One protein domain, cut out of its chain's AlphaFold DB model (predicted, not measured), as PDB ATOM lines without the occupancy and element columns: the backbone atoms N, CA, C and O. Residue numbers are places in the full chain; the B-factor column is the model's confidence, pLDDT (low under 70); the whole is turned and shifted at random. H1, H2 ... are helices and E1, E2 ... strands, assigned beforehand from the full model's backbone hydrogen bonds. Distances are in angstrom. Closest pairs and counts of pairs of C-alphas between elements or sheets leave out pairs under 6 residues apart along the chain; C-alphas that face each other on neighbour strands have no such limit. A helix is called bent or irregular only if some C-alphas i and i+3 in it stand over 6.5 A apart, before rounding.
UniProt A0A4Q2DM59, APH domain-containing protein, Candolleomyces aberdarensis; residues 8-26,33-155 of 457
ATOM      1  N   SER A   8     -17.377  10.168  32.893       94.94
ATOM      2  CA  SER A   8     -16.484  10.853  31.945       94.94
ATOM      3  C   SER A   8     -17.270  11.453  30.782       94.94
ATOM      4  O   SER A   8     -17.061  12.614  30.413       94.94
ATOM      5  N   SER A   9     -18.220  10.686  30.238       94.56
ATOM      6  CA  SER A   9     -19.157  11.182  29.227       94.56
ATOM      7  C   SER A   9     -20.057  12.285  29.787       94.56
ATOM      8  O   SER A   9     -20.261  13.298  29.118       94.56
ATOM      9  N   TYR A  10     -20.544  12.130  31.025       95.94
ATOM     10  CA  TYR A  10     -21.324  13.162  31.714       95.94
ATOM     11  C   TYR A  10     -20.553  14.486  31.802       95.94
ATOM     12  O   TYR A  10     -21.026  15.490  31.271       95.94
ATOM     13  N   LEU A  11     -19.339  14.474  32.367       94.19
ATOM     14  CA  LEU A  11     -18.482  15.657  32.505       94.19
ATOM     15  C   LEU A  11     -18.154  16.321  31.167       94.19
ATOM     16  O   LEU A  11     -18.185  17.542  31.068       94.19
ATOM     17  N   SER A  12     -17.891  15.522  30.131       91.00
ATOM     18  CA  SER A  12     -17.599  16.035  28.785       91.00
ATOM     19  C   SER A  12     -18.800  16.733  28.138       91.00
ATOM     20  O   SER A  12     -18.623  17.561  27.250       91.00
ATOM     21  N   SER A  13     -20.021  16.383  28.555       90.62
ATOM     22  CA  SER A  13     -21.266  16.994  28.072       90.62
ATOM     23  C   SER A  13     -21.795  18.113  28.973       90.62
ATOM     24  O   SER A  13     -22.612  18.924  28.535       90.62
ATOM     25  N   ALA A  14     -21.345  18.162  30.229       87.38
ATOM     26  CA  ALA A  14     -21.768  19.157  31.194       87.38
ATOM     27  C   ALA A  14     -21.101  20.501  30.871       87.38
ATOM     28  O   ALA A  14     -19.889  20.660  31.001       87.38
ATOM     29  N   ASN A  15     -21.898  21.512  30.524       83.56
ATOM     30  CA  ASN A  15     -21.429  22.884  30.272       83.56
ATOM     31  C   ASN A  15     -21.017  23.635  31.561       83.56
ATOM     32  O   ASN A  15     -21.172  24.851  31.651       83.56
ATOM     33  N   LEU A  16     -20.550  22.915  32.583       83.31
ATOM     34  CA  LEU A  16     -20.196  23.450  33.902       83.31
ATOM     35  C   LEU A  16     -18.696  23.699  34.054       83.31
ATOM     36  O   LEU A  16     -18.293  24.498  34.896       83.31
ATOM     37  N   LEU A  17     -17.862  23.021  33.261       84.94
ATOM     38  CA  LEU A  17     -16.417  23.195  33.333       84.94
ATOM     39  C   LEU A  17     -16.008  24.470  32.578       84.94
ATOM     40  O   LEU A  17     -16.422  24.658  31.429       84.94
ATOM     41  N   PRO A  18     -15.206  25.360  33.193       81.12
ATOM     42  CA  PRO A  18     -14.768  26.577  32.529       81.12
ATOM     43  C   PRO A  18     -13.925  26.238  31.287       81.12
ATOM     44  O   PRO A  18     -13.117  25.304  31.328       81.12
ATOM     45  N   PRO A  19     -14.066  26.995  30.184       75.88
ATOM     46  CA  PRO A  19     -13.192  26.831  29.032       75.88
ATOM     47  C   PRO A  19     -11.740  27.128  29.432       75.88
ATOM     48  O   PRO A  19     -11.472  28.052  30.204       75.88
ATOM     49  N   ARG A  20     -10.784  26.364  28.892       70.12
ATOM     50  CA  ARG A  20      -9.352  26.584  29.141       70.12
ATOM     51  C   ARG A  20      -8.954  28.004  28.733       70.12
ATOM     52  O   ARG A  20      -9.076  28.376  27.569       70.12
ATOM     53  N   HIS A  21      -8.387  28.764  29.674       68.19
ATOM     54  CA  HIS A  21      -7.970  30.156  29.458       68.19
ATOM     55  C   HIS A  21      -6.892  30.341  28.366       68.19
ATOM     56  O   HIS A  21      -6.679  31.469  27.930       68.19
ATOM     57  N   ASN A  22      -6.263  29.257  27.891       68.12
ATOM     58  CA  ASN A  22      -5.197  29.264  26.881       68.12
ATOM     59  C   ASN A  22      -5.424  28.281  25.715       68.12
ATOM     60  O   ASN A  22      -4.476  27.995  24.982       68.12
ATOM     61  N   ALA A  23      -6.634  27.736  25.537       64.50
ATOM     62  CA  ALA A  23      -6.879  26.813  24.429       64.50
ATOM     63  C   ALA A  23      -6.701  27.539  23.087       64.50
ATOM     64  O   ALA A  23      -7.319  28.575  22.823       64.50
ATOM     65  N   ASN A  24      -5.833  26.993  22.234       72.81
ATOM     66  CA  ASN A  24      -5.678  27.459  20.866       72.81
ATOM     67  C   ASN A  24      -7.033  27.283  20.156       72.81
ATOM     68  O   ASN A  24      -7.520  26.156  20.092       72.81
ATOM     69  N   PRO A  25      -7.649  28.335  19.587       73.06
ATOM     70  CA  PRO A  25      -8.962  28.226  18.947       73.06
ATOM     71  C   PRO A  25      -9.000  27.239  17.764       73.06
ATOM     72  O   PRO A  25     -10.082  26.881  17.306       73.06
ATOM     73  N   ASN A  26      -7.840  26.780  17.276       78.75
ATOM     74  CA  ASN A  26      -7.736  25.740  16.250       78.75
ATOM     75  C   ASN A  26      -7.708  24.300  16.804       78.75
ATOM     76  O   ASN A  26      -7.797  23.355  16.021       78.75
ATOM     77  N   GLN A  33      -8.791  18.415  31.015       87.81
ATOM     78  CA  GLN A  33      -8.258  17.153  31.511       87.81
ATOM     79  C   GLN A  33      -8.757  16.953  32.939       87.81
ATOM     80  O   GLN A  33      -8.638  17.851  33.768       87.81
ATOM     81  N   PHE A  34      -9.311  15.784  33.211       95.31
ATOM     82  CA  PHE A  34      -9.718  15.348  34.538       95.31
ATOM     83  C   PHE A  34      -9.489  13.841  34.645       95.31
ATOM     84  O   PHE A  34      -9.483  13.130  33.636       95.31
ATOM     85  N   GLU A  35      -9.304  13.357  35.864       96.69
ATOM     86  CA  GLU A  35      -9.254  11.934  36.181       96.69
ATOM     87  C   GLU A  35     -10.512  11.556  36.958       96.69
ATOM     88  O   GLU A  35     -10.877  12.241  37.911       96.69
ATOM     89  N   VAL A  36     -11.182  10.480  36.543       97.12
ATOM     90  CA  VAL A  36     -12.369   9.959  37.228       97.12
ATOM     91  C   VAL A  36     -12.019   8.652  37.921       97.12
ATOM     92  O   VAL A  36     -11.706   7.659  37.263       97.12
ATOM     93  N   THR A  37     -12.181   8.629  39.239       97.44
ATOM     94  CA  THR A  37     -11.994   7.444  40.075       97.44
ATOM     95  C   THR A  37     -13.325   7.052  40.693       97.44
ATOM     96  O   THR A  37     -13.833   7.735  41.582       97.44
ATOM     97  N   VAL A  38     -13.909   5.945  40.232       96.31
ATOM     98  CA  VAL A  38     -15.136   5.399  40.831       96.31
ATOM     99  C   VAL A  38     -14.833   4.942  42.256       96.31
ATOM    100  O   VAL A  38     -13.909   4.159  42.477       96.31
ATOM    101  N   LEU A  39     -15.618   5.431  43.211       95.38
ATOM    102  CA  LEU A  39     -15.484   5.089  44.619       95.38
ATOM    103  C   LEU A  39     -16.354   3.870  44.939       95.38
ATOM    104  O   LEU A  39     -17.491   3.751  44.478       95.38
ATOM    105  N   SER A  40     -15.812   2.944  45.726       89.06
ATOM    106  CA  SER A  40     -16.551   1.784  46.229       89.06
ATOM    107  C   SER A  40     -17.407   2.139  47.447       89.06
ATOM    108  O   SER A  40     -17.188   3.160  48.090       89.06
ATOM    109  N   GLY A  41     -18.337   1.253  47.810       83.06
ATOM    110  CA  GLY A  41     -19.095   1.337  49.066       83.06
ATOM    111  C   GLY A  41     -20.498   1.933  48.940       83.06
ATOM    112  O   GLY A  41     -21.299   1.763  49.850       83.06
ATOM    113  N   GLY A  42     -20.839   2.550  47.805       85.69
ATOM    114  CA  GLY A  42     -22.202   3.016  47.538       85.69
ATOM    115  C   GLY A  42     -23.179   1.855  47.328       85.69
ATOM    116  O   GLY A  42     -22.993   1.042  46.420       85.69
ATOM    117  N   TYR A  43     -24.228   1.777  48.152       91.56
ATOM    118  CA  TYR A  43     -25.294   0.775  48.012       91.56
ATOM    119  C   TYR A  43     -26.392   1.239  47.040       91.56
ATOM    120  O   TYR A  43     -26.839   0.490  46.165       91.56
ATOM    121  N   THR A  44     -26.788   2.503  47.185       94.50
ATOM    122  CA  THR A  44     -27.937   3.152  46.539       94.50
ATOM    123  C   THR A  44     -27.552   3.986  45.322       94.50
ATOM    124  O   THR A  44     -28.339   4.105  44.380       94.50
ATOM    125  N   ASN A  45     -26.333   4.525  45.304       96.69
ATOM    126  CA  ASN A  45     -25.857   5.480  44.307       96.69
ATOM    127  C   ASN A  45     -24.509   5.069  43.719       96.69
ATOM    128  O   ASN A  45     -23.728   4.349  44.343       96.69
ATOM    129  N   PHE A  46     -24.226   5.577  42.521       96.88
ATOM    130  CA  PHE A  46     -22.877   5.551  41.969       96.88
ATOM    131  C   PHE A  46     -22.135   6.804  42.419       96.88
ATOM    132  O   PHE A  46     -22.669   7.905  42.288       96.88
ATOM    133  N   THR A  47     -20.900   6.647  42.883       97.50
ATOM    134  CA  THR A  47     -20.075   7.763  43.358       97.50
ATOM    135  C   THR A  47     -18.715   7.723  42.673       97.50
ATOM    136  O   THR A  47     -18.119   6.656  42.527       97.50
ATOM    137  N   ALA A  48     -18.208   8.876  42.254       97.69
ATOM    138  CA  ALA A  48     -16.870   9.011  41.701       97.69
ATOM    139  C   ALA A  48     -16.188  10.271  42.227       97.69
ATOM    140  O   ALA A  48     -16.818  11.316  42.370       97.69
ATOM    141  N   ARG A  49     -14.884  10.180  42.471       98.12
ATOM    142  CA  ARG A  49     -14.017  11.341  42.636       98.12
ATOM    143  C   ARG A  49     -13.554  11.809  41.268       98.12
ATOM    144  O   ARG A  49     -13.163  10.995  40.433       98.12
ATOM    145  N   VAL A  50     -13.575  13.117  41.064       98.06
ATOM    146  CA  VAL A  50     -13.031  13.776  39.883       98.06
ATOM    147  C   VAL A  50     -11.884  14.658  40.337       98.06
ATOM    148  O   VAL A  50     -12.103  15.574  41.127       98.06
ATOM    149  N   THR A  51     -10.681  14.381  39.849       97.56
ATOM    150  CA  THR A  51      -9.473  15.155  40.160       97.56
ATOM    151  C   THR A  51      -9.081  15.996  38.954       97.56
ATOM    152  O   THR A  51      -9.083  15.509  37.819       97.56
ATOM    153  N   PHE A  52      -8.721  17.253  39.195       95.75
ATOM    154  CA  PHE A  52      -8.304  18.191  38.163       95.75
ATOM    155  C   PHE A  52      -6.784  18.413  38.236       95.75
ATOM    156  O   PHE A  52      -6.259  18.663  39.320       95.75
ATOM    157  N   PRO A  53      -6.052  18.358  37.106       94.12
ATOM    158  CA  PRO A  53      -4.617  18.651  37.082       94.12
ATOM    159  C   PRO A  53      -4.284  20.081  37.526       94.12
ATOM    160  O   PRO A  53      -3.217  20.328  38.080       94.12
ATOM    161  N   GLU A  54      -5.201  21.016  37.270       92.69
ATOM    162  CA  GLU A  54      -5.164  22.387  37.768       92.69
ATOM    163  C   GLU A  54      -6.483  22.678  38.497       92.69
ATOM    164  O   GLU A  54      -7.537  22.267  37.998       92.69
ATOM    165  N   PRO A  55      -6.467  23.393  39.640       94.56
ATOM    166  CA  PRO A  55      -7.691  23.713  40.361       94.56
ATOM    167  C   PRO A  55      -8.682  24.477  39.477       94.56
ATOM    168  O   PRO A  55      -8.326  25.474  38.844       94.56
ATOM    169  N   ILE A  56      -9.947  24.058  39.474       93.38
ATOM    170  CA  ILE A  56     -11.001  24.714  38.694       93.38
ATOM    171  C   ILE A  56     -11.834  25.646  39.567       93.38
ATOM    172  O   ILE A  56     -12.105  25.355  40.727       93.38
ATOM    173  N   SER A  57     -12.262  26.779  39.011       92.50
ATOM    174  CA  SER A  57     -13.206  27.679  39.676       92.50
ATOM    175  C   SER A  57     -14.638  27.295  39.338       92.50
ATOM    176  O   SER A  57     -15.038  27.382  38.179       92.50
ATOM    177  N   LEU A  58     -15.410  26.909  40.350       91.31
ATOM    178  CA  LEU A  58     -16.836  26.630  40.222       91.31
ATOM    179  C   LEU A  58     -17.634  27.636  41.052       91.31
ATOM    180  O   LEU A  58     -17.222  28.040  42.144       91.31
ATOM    181  N   ALA A  59     -18.785  28.049  40.523       86.12
ATOM    182  CA  ALA A  59     -19.758  28.808  41.292       86.12
ATOM    183  C   ALA A  59     -20.442  27.853  42.276       86.12
ATOM    184  O   ALA A  59     -21.106  26.908  41.858       86.12
ATOM    185  N   ALA A  60     -20.268  28.088  43.574       76.81
ATOM    186  CA  ALA A  60     -21.001  27.361  44.598       76.81
ATOM    187  C   ALA A  60     -22.435  27.906  44.718       76.81
ATOM    188  O   ALA A  60     -22.712  29.055  44.356       76.81
ATOM    189  N   ALA A  61     -23.338  27.113  45.302       69.88
ATOM    190  CA  ALA A  61     -24.748  27.471  45.495       69.88
ATOM    191  C   ALA A  61     -24.969  28.828  46.206       69.88
ATOM    192  O   ALA A  61     -25.972  29.502  45.989       69.88
ATOM    193  N   ASN A  62     -24.008  29.283  47.016       67.56
ATOM    194  CA  ASN A  62     -24.050  30.572  47.715       67.56
ATOM    195  C   ASN A  62     -23.527  31.768  46.888       67.56
ATOM    196  O   ASN A  62     -23.210  32.811  47.457       67.56
ATOM    197  N   SER A  63     -23.394  31.626  45.565       72.19
ATOM    198  CA  SER A  63     -22.840  32.641  44.648       72.19
ATOM    199  C   SER A  63     -21.366  33.012  44.882       72.19
ATOM    200  O   SER A  63     -20.846  33.894  44.199       72.19
ATOM    201  N   SER A  64     -20.659  32.344  45.802       83.19
ATOM    202  CA  SER A  64     -19.203  32.473  45.910       83.19
ATOM    203  C   SER A  64     -18.524  31.562  44.890       83.19
ATOM    204  O   SER A  64     -18.912  30.410  44.701       83.19
ATOM    205  N   THR A  65     -17.508  32.079  44.205       88.56
ATOM    206  CA  THR A  65     -16.630  31.239  43.387       88.56
ATOM    207  C   THR A  65     -15.579  30.617  44.296       88.56
ATOM    208  O   THR A  65     -14.925  31.332  45.057       88.56
ATOM    209  N   ARG A  66     -15.421  29.295  44.226       93.31
ATOM    210  CA  ARG A  66     -14.394  28.547  44.960       93.31
ATOM    211  C   ARG A  66     -13.548  27.742  43.985       93.31
ATOM    212  O   ARG A  66     -14.034  27.324  42.935       93.31
ATOM    213  N   THR A  67     -12.279  27.559  44.331       95.06
ATOM    214  CA  THR A  67     -11.343  26.727  43.572       95.06
ATOM    215  C   THR A  67     -11.323  25.316  44.140       95.06
ATOM    216  O   THR A  67     -11.185  25.159  45.352       95.06
ATOM    217  N   TYR A  68     -11.415  24.315  43.271       95.69
ATOM    218  CA  TYR A  68     -11.463  22.906  43.641       95.69
ATOM    219  C   TYR A  68     -10.365  22.128  42.917       95.69
ATOM    220  O   TYR A  68     -10.270  22.189  41.692       95.69
ATOM    221  N   GLU A  69      -9.552  21.395  43.676       97.00
ATOM    222  CA  GLU A  69      -8.580  20.421  43.150       97.00
ATOM    223  C   GLU A  69      -9.257  19.094  42.796       97.00
ATOM    224  O   GLU A  69      -8.883  18.421  41.835       97.00
ATOM    225  N   SER A  70     -10.306  18.751  43.540       97.94
ATOM    226  CA  SER A  70     -11.173  17.616  43.272       97.94
ATOM    227  C   SER A  70     -12.606  17.895  43.723       97.94
ATOM    228  O   SER A  70     -12.874  18.797  44.525       97.94
ATOM    229  N   VAL A  71     -13.539  17.123  43.172       98.06
ATOM    230  CA  VAL A  71     -14.955  17.097  43.565       98.06
ATOM    231  C   VAL A  71     -15.452  15.657  43.606       98.06
ATOM    232  O   VAL A  71     -14.888  14.774  42.955       98.06
ATOM    233  N   ILE A  72     -16.541  15.419  44.333       98.25
ATOM    234  CA  ILE A  72     -17.259  14.145  44.296       98.25
ATOM    235  C   ILE A  72     -18.504  14.299  43.427       98.25
ATOM    236  O   ILE A  72     -19.304  15.209  43.627       98.25
ATOM    237  N   LEU A  73     -18.684  13.395  42.470       98.19
ATOM    238  CA  LEU A  73     -19.929  13.236  41.728       98.19
ATOM    239  C   LEU A  73     -20.697  12.053  42.293       98.19
ATOM    240  O   LEU A  73     -20.159  10.950  42.388       98.19
ATOM    241  N   LYS A  74     -21.968  12.269  42.617       98.25
ATOM    242  CA  LYS A  74     -22.868  11.218  43.087       98.25
ATOM    243  C   LYS A  74     -24.117  11.203  42.214       98.25
ATOM    244  O   LYS A  74     -24.750  12.234  42.007       98.25
ATOM    245  N   HIS A  75     -24.396  10.045  41.626       97.94
ATOM    246  CA  HIS A  75     -25.498   9.823  40.697       97.94
ATOM    247  C   HIS A  75     -26.497   8.839  41.300       97.94
ATOM    248  O   HIS A  75     -26.133   7.703  41.632       97.94
ATOM    249  N   ALA A  76     -27.759   9.260  41.348       97.44
ATOM    250  CA  ALA A  76     -28.883   8.446  41.783       97.44
ATOM    251  C   ALA A  76     -29.613   7.818  40.583       97.44
ATOM    252  O   ALA A  76     -30.462   8.472  39.969       97.44
ATOM    253  N   PRO A  77     -29.345   6.543  40.235       96.56
ATOM    254  CA  PRO A  77     -30.150   5.843  39.239       96.56
ATOM    255  C   PRO A  77     -31.600   5.629  39.726       96.56
ATOM    256  O   PRO A  77     -31.853   5.611  40.935       96.56
ATOM    257  N   PRO A  78     -32.570   5.379  38.821       96.19
ATOM    258  CA  PRO A  78     -33.966   5.065  39.175       96.19
ATOM    259  C   PRO A  78     -34.147   3.637  39.742       96.19
ATOM    260  O   PRO A  78     -35.206   3.021  39.622       96.19
ATOM    261  N   HIS A  79     -33.080   3.077  40.301       94.69
ATOM    262  CA  HIS A  79     -32.967   1.750  40.889       94.69
ATOM    263  C   HIS A  79     -31.848   1.761  41.934       94.69
ATOM    264  O   HIS A  79     -31.110   2.740  42.041       94.69
ATOM    265  N   LEU A  80     -31.710   0.681  42.693       92.94
ATOM    266  CA  LEU A  80     -30.605   0.499  43.624       92.94
ATOM    267  C   LEU A  80     -29.291   0.290  42.851       92.94
ATOM    268  O   LEU A  80     -29.206  -0.622  42.033       92.94
ATOM    269  N   ALA A  81     -28.247   1.091  43.093       94.38
ATOM    270  CA  ALA A  81     -26.990   0.997  42.329       94.38
ATOM    271  C   ALA A  81     -26.345  -0.405  42.356       94.38
ATOM    272  O   ALA A  81     -25.738  -0.833  41.371       94.38
ATOM    273  N   THR A  82     -26.517  -1.141  43.456       92.88
ATOM    274  CA  THR A  82     -26.035  -2.524  43.600       92.88
ATOM    275  C   THR A  82     -26.942  -3.583  42.964       92.88
ATOM    276  O   THR A  82     -26.462  -4.675  42.659       92.88
ATOM    277  N   ASP A  83     -28.218  -3.275  42.710       92.44
ATOM    278  CA  ASP A  83     -29.184  -4.180  42.081       92.44
ATOM    279  C   ASP A  83     -30.223  -3.406  41.251       92.44
ATOM    280  O   ASP A  83     -31.225  -2.899  41.758       92.44
ATOM    281  N   SER A  84     -30.030  -3.371  39.929       94.44
ATOM    282  CA  SER A  84     -30.943  -2.658  39.029       94.44
ATOM    283  C   SER A  84     -32.349  -3.244  38.938       94.44
ATOM    284  O   SER A  84     -33.199  -2.659  38.268       94.44
ATOM    285  N   THR A  85     -32.598  -4.420  39.521       93.06
ATOM    286  CA  THR A  85     -33.937  -5.019  39.547       93.06
ATOM    287  C   THR A  85     -34.823  -4.411  40.631       93.06
ATOM    288  O   THR A  85     -36.045  -4.532  40.545       93.06
ATOM    289  N   ILE A  86     -34.226  -3.715  41.603       89.38
ATOM    290  CA  ILE A  86     -34.929  -3.062  42.703       89.38
ATOM    291  C   ILE A  86     -35.152  -1.589  42.325       89.38
ATOM    292  O   ILE A  86     -34.192  -0.813  42.313       89.38
ATOM    293  N   PRO A  87     -36.387  -1.180  41.972       92.81
ATOM    294  CA  PRO A  87     -36.679   0.205  41.621       92.81
ATOM    295  C   PRO A  87     -36.503   1.120  42.832       92.81
ATOM    296  O   PRO A  87     -36.804   0.744  43.963       92.81
ATOM    297  N   MET A  88     -36.041   2.344  42.583       92.38
ATOM    298  CA  MET A  88     -35.724   3.298  43.641       92.38
ATOM    299  C   MET A  88     -35.908   4.729  43.145       92.38
ATOM    300  O   MET A  88     -35.468   5.073  42.049       92.38
ATOM    301  N   SER A  89     -36.555   5.580  43.941       94.69
ATOM    302  CA  SER A  89     -36.828   6.961  43.529       94.69
ATOM    303  C   SER A  89     -35.548   7.791  43.452       94.69
ATOM    304  O   SER A  89     -34.762   7.825  44.401       94.69
ATOM    305  N   VAL A  90     -35.356   8.513  42.347       96.06
ATOM    306  CA  VAL A  90     -34.246   9.471  42.174       96.06
ATOM    307  C   VAL A  90     -34.395  10.724  43.043       96.06
ATOM    308  O   VAL A  90     -33.429  11.461  43.224       96.06
ATOM    309  N   ALA A  91     -35.578  10.944  43.637       94.94
ATOM    310  CA  ALA A  91     -35.853  12.077  44.522       94.94
ATOM    311  C   ALA A  91     -34.890  12.155  45.719       94.94
ATOM    312  O   ALA A  91     -34.626  13.250  46.207       94.94
ATOM    313  N   ARG A  92     -34.295  11.026  46.129       95.38
ATOM    314  CA  ARG A  92     -33.254  10.965  47.169       95.38
ATOM    315  C   ARG A  92     -32.058  11.885  46.890       95.38
ATOM    316  O   ARG A  92     -31.506  12.472  47.815       95.38
ATOM    317  N   GLN A  93     -31.714  12.116  45.616       96.50
ATOM    318  CA  GLN A  93     -30.619  13.025  45.269       96.50
ATOM    319  C   GLN A  93     -30.984  14.492  45.493       96.50
ATOM    320  O   GLN A  93     -30.146  15.279  45.933       96.50
ATOM    321  N   ALA A  94     -32.242  14.853  45.218       95.69
ATOM    322  CA  ALA A  94     -32.768  16.168  45.548       95.69
ATOM    323  C   ALA A  94     -32.840  16.346  47.069       95.69
ATOM    324  O   ALA A  94     -32.436  17.396  47.561       95.69
ATOM    325  N   THR A  95     -33.292  15.327  47.810       96.38
ATOM    326  CA  THR A  95     -33.286  15.321  49.282       96.38
ATOM    327  C   THR A  95     -31.892  15.621  49.825       96.38
ATOM    328  O   THR A  95     -31.745  16.552  50.617       96.38
ATOM    329  N   GLU A  96     -30.865  14.915  49.337       97.81
ATOM    330  CA  GLU A  96     -29.474  15.149  49.735       97.81
ATOM    331  C   GLU A  96     -29.028  16.583  49.429       97.81
ATOM    332  O   GLU A  96     -28.500  17.260  50.307       97.81
ATOM    333  N   ALA A  97     -29.304  17.097  48.222       96.50
ATOM    334  CA  ALA A  97     -28.956  18.472  47.860       96.50
ATOM    335  C   ALA A  97     -29.549  19.499  48.841       96.50
ATOM    336  O   ALA A  97     -28.827  20.361  49.344       96.50
ATOM    337  N   ARG A  98     -30.847  19.384  49.159       96.00
ATOM    338  CA  ARG A  98     -31.527  20.316  50.077       96.00
ATOM    339  C   ARG A  98     -31.053  20.168  51.519       96.00
ATOM    340  O   ARG A  98     -30.967  21.170  52.228       96.00
ATOM    341  N   ALA A  99     -30.728  18.950  51.951       97.06
ATOM    342  CA  ALA A  99     -30.145  18.702  53.263       97.06
ATOM    343  C   ALA A  99     -28.792  19.412  53.405       97.06
ATOM    344  O   ALA A  99     -28.581  20.168  54.352       97.06
ATOM    345  N   LEU A 100     -27.904  19.235  52.425       97.12
ATOM    346  CA  LEU A 100     -26.582  19.857  52.433       97.12
ATOM    347  C   LEU A 100     -26.675  21.382  52.386       97.12
ATOM    348  O   LEU A 100     -25.945  22.058  53.109       97.12
ATOM    349  N   GLU A 101     -27.590  21.947  51.598       95.00
ATOM    350  CA  GLU A 101     -27.821  23.395  51.578       95.00
ATOM    351  C   GLU A 101     -28.294  23.922  52.937       95.00
ATOM    352  O   GLU A 101     -27.715  24.880  53.449       95.00
ATOM    353  N   LEU A 102     -29.276  23.260  53.562       95.31
ATOM    354  CA  LEU A 102     -29.756  23.606  54.902       95.31
ATOM    355  C   LEU A 102     -28.615  23.616  55.924       95.31
ATOM    356  O   LEU A 102     -28.480  24.565  56.694       95.31
ATOM    357  N   ILE A 103     -27.803  22.559  55.932       96.75
ATOM    358  CA  ILE A 103     -26.760  22.349  56.940       96.75
ATOM    359  C   ILE A 103     -25.584  23.304  56.733       96.75
ATOM    360  O   ILE A 103     -25.040  23.852  57.693       96.75
ATOM    361  N   THR A 104     -25.199  23.536  55.479       95.25
ATOM    362  CA  THR A 104     -24.069  24.409  55.128       95.25
ATOM    363  C   THR A 104     -24.452  25.889  55.049       95.25
ATOM    364  O   THR A 104     -23.576  26.740  54.868       95.25
ATOM    365  N   GLY A 105     -25.733  26.219  55.245       92.75
ATOM    366  CA  GLY A 105     -26.254  27.585  55.180       92.75
ATOM    367  C   GLY A 105     -26.303  28.147  53.757       92.75
ATOM    368  O   GLY A 105     -26.264  29.365  53.573       92.75
ATOM    369  N   ALA A 106     -26.324  27.281  52.742       90.88
ATOM    370  CA  ALA A 106     -26.533  27.698  51.365       90.88
ATOM    371  C   ALA A 106     -28.033  27.950  51.103       90.88
ATOM    372  O   ALA A 106     -28.892  27.369  51.772       90.88
ATOM    373  N   PRO A 107     -28.384  28.810  50.130       88.50
ATOM    374  CA  PRO A 107     -29.780  29.027  49.764       88.50
ATOM    375  C   PRO A 107     -30.449  27.726  49.301       88.50
ATOM    376  O   PRO A 107     -29.992  27.114  48.337       88.50
ATOM    377  N   ILE A 108     -31.547  27.331  49.954       90.31
ATOM    378  CA  ILE A 108     -32.286  26.115  49.591       90.31
ATOM    379  C   ILE A 108     -33.179  26.385  48.376       90.31
ATOM    380  O   ILE A 108     -34.058  27.248  48.431       90.31
ATOM    381  N   GLN A 109     -32.996  25.631  47.290       85.06
ATOM    382  CA  GLN A 109     -33.752  25.805  46.039       85.06
ATOM    383  C   GLN A 109     -34.767  24.679  45.815       85.06
ATOM    384  O   GLN A 109     -34.488  23.684  45.155       85.06
ATOM    385  N   PHE A 110     -35.982  24.813  46.332       84.00
ATOM    386  CA  PHE A 110     -37.015  23.815  46.034       84.00
ATOM    387  C   PHE A 110     -37.585  23.956  44.617       84.00
ATOM    388  O   PHE A 110     -37.702  22.957  43.922       84.00
ATOM    389  N   ASP A 111     -37.898  25.186  44.196       78.06
ATOM    390  CA  ASP A 111     -38.429  25.523  42.872       78.06
ATOM    391  C   ASP A 111     -37.842  26.870  42.434       78.06
ATOM    392  O   ASP A 111     -37.714  27.776  43.262       78.06
ATOM    393  N   GLN A 112     -37.523  27.037  41.145       64.44
ATOM    394  CA  GLN A 112     -37.044  28.330  40.623       64.44
ATOM    395  C   GLN A 112     -38.100  29.440  40.762       64.44
ATOM    396  O   GLN A 112     -37.748  30.606  40.929       64.44
ATOM    397  N   ASP A 113     -39.381  29.068  40.752       71.31
ATOM    398  CA  ASP A 113     -40.500  30.010  40.677       71.31
ATOM    399  C   ASP A 113     -41.136  30.344  42.037       71.31
ATOM    400  O   ASP A 113     -42.007  31.212  42.106       71.31
ATOM    401  N   ASN A 114     -40.741  29.668  43.125       68.44
ATOM    402  CA  ASN A 114     -41.374  29.846  44.436       68.44
ATOM    403  C   ASN A 114     -40.378  29.719  45.608       68.44
ATOM    404  O   ASN A 114     -40.334  28.683  46.296       68.44
ATOM    405  N   PRO A 115     -39.544  30.754  45.837       70.06
ATOM    406  CA  PRO A 115     -38.695  30.810  47.016       70.06
ATOM    407  C   PRO A 115     -39.566  30.954  48.270       70.06
ATOM    408  O   PRO A 115     -40.491  31.758  48.303       70.06
ATOM    409  N   VAL A 116     -39.256  30.198  49.324       70.00
ATOM    410  CA  VAL A 116     -39.895  30.410  50.633       70.00
ATOM    411  C   VAL A 116     -39.213  31.611  51.284       70.00
ATOM    412  O   VAL A 116     -37.993  31.617  51.479       70.00
ATOM    413  N   GLU A 117     -39.984  32.655  51.584       67.75
ATOM    414  CA  GLU A 117     -39.478  33.839  52.283       67.75
ATOM    415  C   GLU A 117     -38.928  33.452  53.672       67.75
ATOM    416  O   GLU A 117     -39.500  32.626  54.380       67.75
ATOM    417  N   GLY A 118     -37.787  34.029  54.075       65.75
ATOM    418  CA  GLY A 118     -37.185  33.791  55.401       65.75
ATOM    419  C   GLY A 118     -36.430  32.461  55.577       65.75
ATOM    420  O   GLY A 118     -35.988  32.142  56.687       65.75
ATOM    421  N   VAL A 119     -36.234  31.676  54.508       70.06
ATOM    422  CA  VAL A 119     -35.407  30.450  54.565       70.06
ATOM    423  C   VAL A 119     -33.961  30.757  54.940       70.06
ATOM    424  O   VAL A 119     -33.370  30.015  55.722       70.06
ATOM    425  N   VAL A 120     -33.399  31.856  54.432       71.50
ATOM    426  CA  VAL A 120     -31.982  32.202  54.631       71.50
ATOM    427  C   VAL A 120     -31.661  32.351  56.119       71.50
ATOM    428  O   VAL A 120     -30.754  31.683  56.616       71.50
ATOM    429  N   GLU A 121     -32.451  33.128  56.863       75.56
ATOM    430  CA  GLU A 121     -32.288  33.302  58.310       75.56
ATOM    431  C   GLU A 121     -32.433  31.983  59.078       75.56
ATOM    432  O   GLU A 121     -31.738  31.766  60.070       75.56
ATOM    433  N   SER A 122     -33.294  31.083  58.604       72.19
ATOM    434  CA  SER A 122     -33.578  29.808  59.269       72.19
ATOM    435  C   SER A 122     -32.442  28.793  59.114       72.19
ATOM    436  O   SER A 122     -32.122  28.077  60.061       72.19
ATOM    437  N   THR A 123     -31.769  28.766  57.957       85.50
ATOM    438  CA  THR A 123     -30.576  27.918  57.750       85.50
ATOM    439  C   THR A 123     -29.386  28.346  58.614       85.50
ATOM    440  O   THR A 123     -28.542  27.523  58.972       85.50
ATOM    441  N   LYS A 124     -29.343  29.623  59.026       90.94
ATOM    442  CA  LYS A 124     -28.255  30.181  59.836       90.94
ATOM    443  C   LYS A 124     -28.101  29.467  61.175       90.94
ATOM    444  O   LYS A 124     -26.977  29.191  61.568       90.94
ATOM    445  N   ALA A 125     -29.206  29.125  61.841       91.94
ATOM    446  CA  ALA A 125     -29.159  28.443  63.134       91.94
ATOM    447  C   ALA A 125     -28.485  27.065  63.032       91.94
ATOM    448  O   ALA A 125     -27.663  26.714  63.872       91.94
ATOM    449  N   VAL A 126     -28.788  26.300  61.977       95.31
ATOM    450  CA  VAL A 126     -28.175  24.983  61.737       95.31
ATOM    451  C   VAL A 126     -26.696  25.134  61.374       95.31
ATOM    452  O   VAL A 126     -25.846  24.433  61.925       95.31
ATOM    453  N   LYS A 127     -26.366  26.097  60.509       96.12
ATOM    454  CA  LYS A 127     -24.980  26.389  60.133       96.12
ATOM    455  C   LYS A 127     -24.130  26.864  61.318       96.12
ATOM    456  O   LYS A 127     -22.985  26.448  61.450       96.12
ATOM    457  N   GLU A 128     -24.688  27.687  62.204       97.06
ATOM    458  CA  GLU A 128     -24.027  28.141  63.434       97.06
ATOM    459  C   GLU A 128     -23.723  26.980  64.388       97.06
ATOM    460  O   GLU A 128     -22.708  27.012  65.082       97.06
ATOM    461  N   VAL A 129     -24.565  25.938  64.421       97.69
ATOM    462  CA  VAL A 129     -24.234  24.698  65.133       97.69
ATOM    463  C   VAL A 129     -23.016  24.041  64.495       97.69
ATOM    464  O   VAL A 129     -22.053  23.788  65.209       97.69
ATOM    465  N   LEU A 130     -23.015  23.818  63.176       97.69
ATOM    466  CA  LEU A 130     -21.878  23.202  62.478       97.69
ATOM    467  C   LEU A 130     -20.566  23.974  62.719       97.69
ATOM    468  O   LEU A 130     -19.548  23.371  63.038       97.69
ATOM    469  N   ASP A 131     -20.605  25.308  62.666       97.62
ATOM    470  CA  ASP A 131     -19.426  26.168  62.855       97.62
ATOM    471  C   ASP A 131     -18.807  26.101  64.261       97.62
ATOM    472  O   ASP A 131     -17.641  26.459  64.436       97.62
ATOM    473  N   ARG A 132     -19.553  25.637  65.274       98.25
ATOM    474  CA  ARG A 132     -19.029  25.446  66.637       98.25
ATOM    475  C   ARG A 132     -18.164  24.196  66.790       98.25
ATOM    476  O   ARG A 132     -17.424  24.111  67.769       98.25
ATOM    477  N   TYR A 133     -18.222  23.264  65.838       98.31
ATOM    478  CA  TYR A 133     -17.528  21.978  65.906       98.31
ATOM    479  C   TYR A 133     -16.546  21.837  64.742       98.31
ATOM    480  O   TYR A 133     -16.859  21.183  63.753       98.31
ATOM    481  N   PRO A 134     -15.345  22.435  64.833       97.31
ATOM    482  CA  PRO A 134     -14.420  22.546  63.704       97.31
ATOM    483  C   PRO A 134     -13.898  21.203  63.170       97.31
ATOM    484  O   PRO A 134     -13.408  21.152  62.042       97.31
ATOM    485  N   ILE A 135     -13.983  20.123  63.959       98.25
ATOM    486  CA  ILE A 135     -13.645  18.773  63.489       98.25
ATOM    487  C   ILE A 135     -14.743  18.235  62.562       98.25
ATOM    488  O   ILE A 135     -14.439  17.495  61.629       98.25
ATOM    489  N   ILE A 136     -16.005  18.601  62.796       98.56
ATOM    490  CA  ILE A 136     -17.161  18.105  62.049       98.56
ATOM    491  C   ILE A 136     -17.336  18.922  60.767       98.56
ATOM    492  O   ILE A 136     -17.424  20.146  60.782       98.56
ATOM    493  N   GLN A 137     -17.407  18.230  59.637       98.38
ATOM    494  CA  GLN A 137     -17.563  18.804  58.309       98.38
ATOM    495  C   GLN A 137     -18.701  18.104  57.576       98.38
ATOM    496  O   GLN A 137     -18.895  16.897  57.688       98.38
ATOM    497  N   VAL A 138     -19.438  18.876  56.788       98.25
ATOM    498  CA  VAL A 138     -20.491  18.392  55.893       98.25
ATOM    499  C   VAL A 138     -20.144  18.923  54.508       98.25
ATOM    500  O   VAL A 138     -19.882  20.126  54.401       98.25
ATOM    501  N   PRO A 139     -20.077  18.075  53.465       97.94
ATOM    502  CA  PRO A 139     -19.652  18.537  52.151       97.94
ATOM    503  C   PRO A 139     -20.662  19.540  51.595       97.94
ATOM    504  O   PRO A 139     -21.869  19.311  51.635       97.94
ATOM    505  N   ALA A 140     -20.191  20.655  51.041       96.62
ATOM    506  CA  ALA A 140     -21.084  21.569  50.343       96.62
ATOM    507  C   ALA A 140     -21.626  20.941  49.047       96.62
ATOM    508  O   ALA A 140     -20.871  20.357  48.265       96.62
ATOM    509  N   ALA A 141     -22.920  21.134  48.775       96.00
ATOM    510  CA  ALA A 141     -23.479  20.919  47.445       96.00
ATOM    511  C   ALA A 141     -23.003  22.049  46.512       96.00
ATOM    512  O   ALA A 141     -23.349  23.218  46.695       96.00
ATOM    513  N   ILE A 142     -22.174  21.706  45.527       95.69
ATOM    514  CA  ILE A 142     -21.620  22.652  44.549       95.69
ATOM    515  C   ILE A 142     -22.652  22.913  43.451       95.69
ATOM    516  O   ILE A 142     -22.946  24.062  43.128       95.69
ATOM    517  N   HIS A 143     -23.206  21.838  42.891       94.50
ATOM    518  CA  HIS A 143     -24.185  21.868  41.812       94.50
ATOM    519  C   HIS A 143     -25.086  20.632  41.887       94.50
ATOM    520  O   HIS A 143     -24.611  19.545  42.208       94.50
ATOM    521  N   TYR A 144     -26.367  20.779  41.551       95.00
ATOM    522  CA  TYR A 144     -27.284  19.652  41.396       95.00
ATOM    523  C   TYR A 144     -27.928  19.680  40.008       95.00
ATOM    524  O   TYR A 144     -28.753  20.540  39.700       95.00
ATOM    525  N   ASP A 145     -27.545  18.710  39.183       95.88
ATOM    526  CA  ASP A 145     -28.106  18.473  37.863       95.88
ATOM    527  C   ASP A 145     -29.383  17.640  38.006       95.88
ATOM    528  O   ASP A 145     -29.355  16.408  38.105       95.88
ATOM    529  N   THR A 146     -30.515  18.340  38.050       94.62
ATOM    530  CA  THR A 146     -31.845  17.727  38.192       94.62
ATOM    531  C   THR A 146     -32.230  16.827  37.015       94.62
ATOM    532  O   THR A 146     -32.971  15.868  37.208       94.62
ATOM    533  N   GLU A 147     -31.720  17.082  35.805       95.44
ATOM    534  CA  GLU A 147     -32.069  16.286  34.622       95.44
ATOM    535  C   GLU A 147     -31.362  14.931  34.631       95.44
ATOM    536  O   GLU A 147     -31.920  13.919  34.195       95.44
ATOM    537  N   LYS A 148     -30.116  14.908  35.115       97.06
ATOM    538  CA  LYS A 148     -29.297  13.693  35.196       97.06
ATOM    539  C   LYS A 148     -29.303  13.041  36.571       97.06
ATOM    540  O   LYS A 148     -28.789  11.937  36.688       97.06
ATOM    541  N   ASN A 149     -29.902  13.674  37.579       96.94
ATOM    542  CA  ASN A 149     -29.855  13.248  38.980       96.94
ATOM    543  C   ASN A 149     -28.412  13.086  39.483       96.94
ATOM    544  O   ASN A 149     -28.079  12.089  40.126       96.94
ATOM    545  N   VAL A 150     -27.555  14.058  39.156       97.69
ATOM    546  CA  VAL A 150     -26.151  14.086  39.581       97.69
ATOM    547  C   VAL A 150     -25.928  15.276  40.497       97.69
ATOM    548  O   VAL A 150     -26.192  16.414  40.115       97.69
ATOM    549  N   ILE A 151     -25.407  15.029  41.694       97.62
ATOM    550  CA  ILE A 151     -24.916  16.084  42.576       97.62
ATOM    551  C   ILE A 151     -23.390  16.160  42.503       97.62
ATOM    552  O   ILE A 151     -22.697  15.142  42.449       97.62
ATOM    553  N   TRP A 152     -22.884  17.386  42.500       97.69
ATOM    554  CA  TRP A 152     -21.481  17.723  42.666       97.69
ATOM    555  C   TRP A 152     -21.283  18.161  44.109       97.69
ATOM    556  O   TRP A 152     -21.936  19.099  44.572       97.69
ATOM    557  N   LEU A 153     -20.382  17.492  44.807       97.81
ATOM    558  CA  LEU A 153     -20.105  17.689  46.219       97.81
ATOM    559  C   LEU A 153     -18.658  18.134  46.408       97.81
ATOM    560  O   LEU A 153     -17.760  17.732  45.662       97.81
ATOM    561  N   GLU A 154     -18.438  18.938  47.440       97.62
ATOM    562  CA  GLU A 154     -17.102  19.186  47.973       97.62
ATOM    563  C   GLU A 154     -16.423  17.863  48.346       97.62
ATOM    564  O   GLU A 154     -16.989  17.039  49.066       97.62
ATOM    565  N   ASP A 155     -15.202  17.659  47.850       98.06
ATOM    566  CA  ASP A 155     -14.390  16.509  48.230       98.06
ATOM    567  C   ASP A 155     -13.749  16.757  49.596       98.06
ATOM    568  O   ASP A 155     -12.988  17.703  49.795       98.06
TER     569      ASP A 155
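AT A GLANCE: This is residues 8 to 26 and 33 to 155 of the 457 residues of the protein "APH domain-containing protein" of Candolleomyces aberdarensis (UniProt A0A4Q2DM59). What does the model look like? A strongly twisted sheet of five strands, two of them long and sharply bent, E2 and E3, has H2 over E6 and E5 on one face, making two layers. H3 packs crosswise on H2's residues 102 to 104, H1 grazes the sheet, E4 lies far out, and residues 21 to 26 stick out. What is it made of? The printed part has 142 residues with, in order, H1 E1 E2 E3 E4 H2 H3 E5 E6; the sheet runs E1 E2 E3 E6 E5, antiparallel; the class is mixed, helices and strands. It is compact, radius of gyration of the C-alphas 16.5 A, spanning 49 by 44 by 37 A.

IN THESE COORDINATES: Where are the strands? E2, residues 46 to 59, is 23.5 A long and bends by 117 degrees at residue 54; E3, residues 65 to 75, is 23.3 A long and bends by 93 degrees at residue 69. E1 is residues 35 to 39, E4 83 to 87, E5 141 to 145, and E6 150 to 154, ending with C-alpha 154 at (-17.102, 19.186, 47.973). And the helices? H1 is residues 8 to 13, from C-alpha 8 at (-16.484, 10.853, 31.945); H2, 91 to 104, is 20.1 A long, and H3, 119 to 131, 18.5 A.

HOW THE PARTS SIT: How do strands pair? Hairpins E1-E2 and E2-E3 form a meander, each strand the antiparallel neighbour of the one before; within hydrogen-bond range are N 37 and O 49, 2.8 A, and N 50 and O 71, 2.8 A. So are N 72 and O 153, 2.9 A, of antiparallel E3 and E6, and N 142 and O 152, 2.8 A, of hairpin E5-E6; E4 pairs with no named strand. Where are the helices? H2 is on the sheet at a height of 9.5 A, along the strands, 24 degrees to E5 on the local plane, closest C-alphas Leu 100 and Ala 141, 6.0 A. With residues 102 to 104 alone it touches H3, only just about perpendicular at 71 degrees, closest C-alphas Leu 102 and Thr 123, 5.2 A. Every O i to N i+4 pair is within hydrogen-bond range in H1 and H2, 7 of 9 in H3.

THE WHOLE: How large is it? The farthest C-alphas, Asn 26 and Arg 132, are 51.6 A apart. Where is it broken or unsure? Residues 27 to 32 are not printed, a gap of 17.5 A between C-alphas 26 and 33; the link H2 to H3 is long, and pLDDT is under 70 at residues 21 to 23, 61 to 62, 112, 114 and 117 to 118.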